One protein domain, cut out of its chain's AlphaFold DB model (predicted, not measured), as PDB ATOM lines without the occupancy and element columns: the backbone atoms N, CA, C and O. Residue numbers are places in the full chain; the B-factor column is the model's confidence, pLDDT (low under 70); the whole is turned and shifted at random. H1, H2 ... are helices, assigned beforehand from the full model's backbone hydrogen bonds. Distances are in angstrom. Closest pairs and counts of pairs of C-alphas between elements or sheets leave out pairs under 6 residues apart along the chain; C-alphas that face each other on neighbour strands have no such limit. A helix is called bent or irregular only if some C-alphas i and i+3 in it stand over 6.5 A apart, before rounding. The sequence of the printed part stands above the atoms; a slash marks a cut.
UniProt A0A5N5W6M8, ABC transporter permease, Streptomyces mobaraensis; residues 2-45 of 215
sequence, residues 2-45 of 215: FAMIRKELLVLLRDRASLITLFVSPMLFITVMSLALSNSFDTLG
ATOM      1  N   PHE A   2     -18.349  56.893   5.761       89.25
ATOM      2  CA  PHE A   2     -18.838  55.787   6.614       89.25
ATOM      3  C   PHE A   2     -20.020  56.135   7.538       89.25
ATOM      4  O   PHE A   2     -20.918  55.318   7.723       89.25
ATOM      5  N   ALA A   3     -20.073  57.358   8.077       87.62
ATOM      6  CA  ALA A   3     -21.188  57.799   8.920       87.62
ATOM      7  C   ALA A   3     -22.532  57.892   8.163       87.62
ATOM      8  O   ALA A   3     -23.573  57.581   8.735       87.62
ATOM      9  N   MET A   4     -22.505  58.271   6.877       90.69
ATOM     10  CA  MET A   4     -23.700  58.310   6.021       90.69
ATOM     11  C   MET A   4     -24.190  56.892   5.719       90.69
ATOM     12  O   MET A   4     -25.357  56.594   5.947       90.69
ATOM     13  N   ILE A   5     -23.273  55.993   5.343       92.56
ATOM     14  CA  ILE A   5     -23.575  54.577   5.077       92.56
ATOM     15  C   ILE A   5     -24.224  53.923   6.304       92.56
ATOM     16  O   ILE A   5     -25.240  53.250   6.186       92.56
ATOM     17  N   ARG A   6     -23.687  54.167   7.509       92.88
ATOM     18  CA  ARG A   6     -24.266  53.639   8.757       92.88
ATOM     19  C   ARG A   6     -25.688  54.145   8.994       92.88
ATOM     20  O   ARG A   6     -26.535  53.384   9.457       92.88
ATOM     21  N   LYS A   7     -25.946  55.424   8.706       88.94
ATOM     22  CA  LYS A   7     -27.271  56.032   8.869       88.94
ATOM     23  C   LYS A   7     -28.276  55.409   7.904       88.94
ATOM     24  O   LYS A   7     -29.360  55.037   8.339       88.94
ATOM     25  N   GLU A   8     -27.911  55.250   6.637       90.44
ATOM     26  CA  GLU A   8     -28.776  54.620   5.635       90.44
ATOM     27  C   GLU A   8     -29.036  53.145   5.950       90.44
ATOM     28  O   GLU A   8     -30.182  52.708   5.891       90.44
ATOM     29  N   LEU A   9     -28.021  52.401   6.403       89.19
ATOM     30  CA  LEU A   9     -28.182  50.999   6.791       89.19
ATOM     31  C   LEU A   9     -29.122  50.836   7.996       89.19
ATOM     32  O   LEU A   9     -29.953  49.934   8.013       89.19
ATOM     33  N   LEU A  10     -29.040  51.726   8.991       89.81
ATOM     34  CA  LEU A  10     -29.958  51.729  10.137       89.81
ATOM     35  C   LEU A  10     -31.395  52.082   9.738       89.81
ATOM     36  O   LEU A  10     -32.336  51.531  10.304       89.81
ATOM     37  N   VAL A  11     -31.569  52.992   8.777       89.50
ATOM     38  CA  VAL A  11     -32.890  53.335   8.234       89.50
ATOM     39  C   VAL A  11     -33.474  52.144   7.478       89.50
ATOM     40  O   VAL A  11     -34.614  51.772   7.752       89.50
ATOM     41  N   LEU A  12     -32.676  51.495   6.627       87.31
ATOM     42  CA  LEU A  12     -33.067  50.291   5.895       87.31
ATOM     43  C   LEU A  12     -33.451  49.153   6.852       87.31
ATOM     44  O   LEU A  12     -34.480  48.517   6.675       87.31
ATOM     45  N   LEU A  13     -32.664  48.938   7.913       87.38
ATOM     46  CA  LEU A  13     -32.922  47.897   8.913       87.38
ATOM     47  C   LEU A  13     -34.167  48.161   9.770       87.38
ATOM     48  O   LEU A  13     -34.771  47.227  10.300       87.38
ATOM     49  N   ARG A  14     -34.551  49.431   9.941       92.19
ATOM     50  CA  ARG A  14     -35.743  49.812  10.709       92.19
ATOM     51  C   ARG A  14     -37.022  49.699   9.884       92.19
ATOM     52  O   ARG A  14     -38.091  49.494  10.460       92.19
ATOM     53  N   ASP A  15     -36.917  49.796   8.563       92.69
ATOM     54  CA  ASP A  15     -38.034  49.581   7.652       92.69
ATOM     55  C   ASP A  15     -38.264  48.083   7.406       92.69
ATOM     56  O   ASP A  15     -37.841  47.485   6.414       92.69
ATOM     57  N   ARG A  16     -38.963  47.461   8.361       89.31
ATOM     58  CA  ARG A  16     -39.298  46.035   8.310       89.31
ATOM     59  C   ARG A  16     -40.124  45.674   7.073       89.31
ATOM     60  O   ARG A  16     -39.972  44.566   6.575       89.31
ATOM     61  N   ALA A  17     -40.966  46.577   6.569       90.81
ATOM     62  CA  ALA A  17     -41.799  46.308   5.398       90.81
ATOM     63  C   ALA A  17     -40.952  46.215   4.119       90.81
ATOM     64  O   ALA A  17     -41.096  45.265   3.341       90.81
ATOM     65  N   SER A  18     -40.012  47.148   3.946       90.12
ATOM     66  CA  SER A  18     -39.062  47.120   2.831       90.12
ATOM     67  C   SER A  18     -38.123  45.917   2.909       90.12
ATOM     68  O   SER A  18     -37.917  45.242   1.901       90.12
ATOM     69  N   LEU A  19     -37.613  45.579   4.101       91.50
ATOM     70  CA  LEU A  19     -36.791  44.377   4.288       91.50
ATOM     71  C   LEU A  19     -37.546  43.089   3.953       91.50
ATOM     72  O   LEU A  19     -37.009  42.234   3.254       91.50
ATOM     73  N   ILE A  20     -38.786  42.943   4.428       94.81
ATOM     74  CA  ILE A  20     -39.606  41.766   4.123       94.81
ATOM     75  C   ILE A  20     -39.792  41.654   2.614       94.81
ATOM     76  O   ILE A  20     -39.541  40.596   2.056       94.81
ATOM     77  N   THR A  21     -40.154  42.739   1.930       92.75
ATOM     78  CA  THR A  21     -40.370  42.715   0.475       92.75
ATOM     79  C   THR A  21     -39.091  42.364  -0.292       92.75
ATOM     80  O   THR A  21     -39.143  41.578  -1.240       92.75
ATOM     81  N   LEU A  22     -37.939  42.883   0.156       92.56
ATOM     82  CA  LEU A  22     -36.628  42.626  -0.439       92.56
ATOM     83  C   LEU A  22     -36.248  41.139  -0.415       92.56
ATOM     84  O   LEU A  22     -35.624  40.673  -1.362       92.56
ATOM     85  N   PHE A  23     -36.632  40.396   0.628       94.19
ATOM     86  CA  PHE A  23     -36.351  38.958   0.741       94.19
ATOM     87  C   PHE A  23     -37.498  38.071   0.246       94.19
ATOM     88  O   PHE A  23     -37.258  37.062  -0.414       94.19
ATOM     89  N   VAL A  24     -38.748  38.438   0.526       96.25
ATOM     90  CA  VAL A  24     -39.926  37.627   0.189       96.25
ATOM     91  C   VAL A  24     -40.161  37.584  -1.315       96.25
ATOM     92  O   VAL A  24     -40.438  36.509  -1.832       96.25
ATOM     93  N   SER A  25     -40.007  38.702  -2.033       96.06
ATOM     94  CA  SER A  25     -40.165  38.731  -3.497       96.06
ATOM     95  C   SER A  25     -39.225  37.741  -4.214       96.06
ATOM     96  O   SER A  25     -39.720  36.864  -4.931       96.06
ATOM     97  N   PRO A  26     -37.894  37.767  -3.983       95.19
ATOM     98  CA  PRO A  26     -37.000  36.791  -4.596       95.19
ATOM     99  C   PRO A  26     -37.186  35.371  -4.048       95.19
ATOM    100  O   PRO A  26     -37.101  34.427  -4.830       95.19
ATOM    101  N   MET A  27     -37.484  35.172  -2.757       97.00
ATOM    102  CA  MET A  27     -37.758  33.823  -2.231       97.00
ATOM    103  C   MET A  27     -39.007  33.200  -2.857       97.00
ATOM    104  O   MET A  27     -39.001  32.014  -3.190       97.00
ATOM    105  N   LEU A  28     -40.067  33.983  -3.049       96.19
ATOM    106  CA  LEU A  28     -41.284  33.523  -3.708       96.19
ATOM    107  C   LEU A  28     -40.998  33.148  -5.165       96.19
ATOM    108  O   LEU A  28     -41.407  32.087  -5.623       96.19
ATOM    109  N   PHE A  29     -40.234  33.976  -5.879       95.19
ATOM    110  CA  PHE A  29     -39.821  33.662  -7.244       95.19
ATOM    111  C   PHE A  29     -39.005  32.365  -7.311       95.19
ATOM    112  O   PHE A  29     -39.329  31.480  -8.098       95.19
ATOM    113  N   ILE A  30     -37.991  32.212  -6.452       94.69
ATOM    114  CA  ILE A  30     -37.145  31.011  -6.412       94.69
ATOM    115  C   ILE A  30     -37.968  29.772  -6.056       94.69
ATOM    116  O   ILE A  30     -37.773  28.734  -6.672       94.69
ATOM    117  N   THR A  31     -38.895  29.853  -5.102       94.00
ATOM    118  CA  THR A  31     -39.736  28.706  -4.717       94.00
ATOM    119  C   THR A  31     -40.704  28.308  -5.823       94.00
ATOM    120  O   THR A  31     -40.781  27.127  -6.151       94.00
ATOM    121  N   VAL A  32     -41.384  29.266  -6.459       94.38
ATOM    122  CA  VAL A  32     -42.263  28.985  -7.606       94.38
ATOM    123  C   VAL A  32     -41.467  28.400  -8.765       94.38
ATOM    124  O   VAL A  32     -41.882  27.391  -9.326       94.38
ATOM    125  N   MET A  33     -40.311  28.975  -9.103       90.81
ATOM    126  CA  MET A  33     -39.437  28.434 -10.146       90.81
ATOM    127  C   MET A  33     -38.902  27.054  -9.774       90.81
ATOM    128  O   MET A  33     -38.935  26.157 -10.603       90.81
ATOM    129  N   SER A  34     -38.473  26.839  -8.532       88.81
ATOM    130  CA  SER A  34     -38.004  25.537  -8.059       88.81
ATOM    131  C   SER A  34     -39.097  24.478  -8.139       88.81
ATOM    132  O   SER A  34     -38.802  23.357  -8.525       88.81
ATOM    133  N   LEU A  35     -40.345  24.807  -7.797       87.38
ATOM    134  CA  LEU A  35     -41.479  23.886  -7.907       87.38
ATOM    135  C   LEU A  35     -41.862  23.650  -9.370       87.38
ATOM    136  O   LEU A  35     -42.003  22.502  -9.780       87.38
ATOM    137  N   ALA A  36     -41.956  24.709 -10.176       86.94
ATOM    138  CA  ALA A  36     -42.268  24.617 -11.602       86.94
ATOM    139  C   ALA A  36     -41.220  23.803 -12.373       86.94
ATOM    140  O   ALA A  36     -41.555  23.091 -13.316       86.94
ATOM    141  N   LEU A  37     -39.955  23.905 -11.964       78.31
ATOM    142  CA  LEU A  37     -38.830  23.245 -12.607       78.31
ATOM    143  C   LEU A  37     -38.458  21.922 -11.921       78.31
ATOM    144  O   LEU A  37     -37.691  21.173 -12.508       78.31
ATOM    145  N   SER A  38     -39.007  21.583 -10.745       74.19
ATOM    146  CA  SER A  38     -38.731  20.313 -10.041       74.19
ATOM    147  C   SER A  38     -39.071  19.090 -10.898       74.19
ATOM    148  O   SER A  38     -38.226  18.217 -11.073       74.19
ATOM    149  N   ASN A  39     -40.232  19.101 -11.559       63.78
ATOM    150  CA  ASN A  39     -40.622  18.077 -12.532       63.78
ATOM    151  C   ASN A  39     -39.660  17.981 -13.726       63.78
ATOM    152  O   ASN A  39     -39.491  16.907 -14.298       63.78
ATOM    153  N   SER A  40     -39.033  19.093 -14.119       61.28
ATOM    154  CA  SER A  40     -38.032  19.110 -15.186       61.28
ATOM    155  C   SER A  40     -36.663  18.660 -14.672       61.28
ATOM    156  O   SER A  40     -35.957  17.955 -15.378       61.28
ATOM    157  N   PHE A  41     -36.272  19.005 -13.445       58.84
ATOM    158  CA  PHE A  41     -34.979  18.626 -12.872       58.84
ATOM    159  C   PHE A  41     -34.873  17.138 -12.541       58.84
ATOM    160  O   PHE A  41     -33.782  16.584 -12.693       58.84
ATOM    161  N   ASP A  42     -35.979  16.468 -12.204       58.19
ATOM    162  CA  ASP A  42     -36.006  15.000 -12.103       58.19
ATOM    163  C   ASP A  42     -35.558  14.344 -13.421       58.19
ATOM    164  O   ASP A  42     -34.858  13.333 -13.403       58.19
ATOM    165  N   THR A  43     -35.844  14.978 -14.567       52.62
ATOM    166  CA  THR A  43     -35.377  14.515 -15.886       52.62
ATOM    167  C   THR A  43     -33.921  14.870 -16.208       52.62
ATOM    168  O   THR A  43     -33.356  14.305 -17.142       52.62
ATOM    169  N   LEU A  44     -33.291  15.774 -15.445       51.97
ATOM    170  CA  LEU A  44     -31.870  16.125 -15.592       51.97
ATOM    171  C   LEU A  44     -30.942  15.234 -14.745       51.97
ATOM    172  O   LEU A  44     -29.784  15.061 -15.117       51.97
ATOM    173  N   GLY A  45     -31.418  14.683 -13.620       47.75
ATOM    174  CA  GLY A  45     -30.637  13.780 -12.754       47.75
ATOM    175  C   GLY A  45     -30.715  12.303 -13.160       47.75
ATOM    176  O   GLY A  45     -29.820  11.511 -12.867       47.75
TER     177      GLY A  45
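AT A GLANCE: This is residues 2 to 45 of the 215 residues of the protein "ABC transporter permease" of Streptomyces mobaraensis (UniProt A0A5N5W6M8). One long helix, H2, and a shorter helix, H1, meet near their ends in an open L, with H2 as the long limb. Near residue 39, H2 has a kink of 60 degrees, and its last turns bend toward the same side as H1. The printed part has 44 residues with two named helices, H1 then H2 along the chain, and no named strand; the class is all helix. The whole is extended, with a radius of gyration of the C-alphas of 17.3 A and spans of 52 by 21 by 7 A.

IN THESE COORDINATES: H2 holds residues 16 to 45 and measures 39.5 A from first to last C-alpha. It begins at C-alpha 16 (-39.298, 46.035, 8.310) and ends at C-alpha 45 (-30.637, 13.780, -12.754). H2 is irregular, but only just: C-alphas 36 and 39 are 6.8 A apart, against about 5 A in a regular helix. H1 holds residues 2 to 14, 18.4 A long, and begins at C-alpha 2 (-18.838, 55.787, 6.614).

HOW THE PARTS SIT: H1 and H2 touch only at the corner by their link, and only just, with 3 pairs of C-alphas within 8 A. H1 touches with residues 12 to 13 alone, and H2 with residues 18 to 19 alone. The closest C-alphas are those of Leu 13 and Leu 19, 7.0 A apart. Their lines are about perpendicular, at 75 degrees, though the line of H2 is a rough one. The centres are 28.7 A apart. In H1 every O i to N i+4 pair is within hydrogen-bond range; in H2, 22 of 26 are.

THE WHOLE: The two C-alphas farthest apart, those of Ala 3 and Thr 43, are 51.9 A apart. Residues 2 to 45 stand free. The printed part has no cut, and the link from H1 to H2, one residue, is tight. The mean pLDDT of the printed part is 85.4; residues 39 to 45 are under 70.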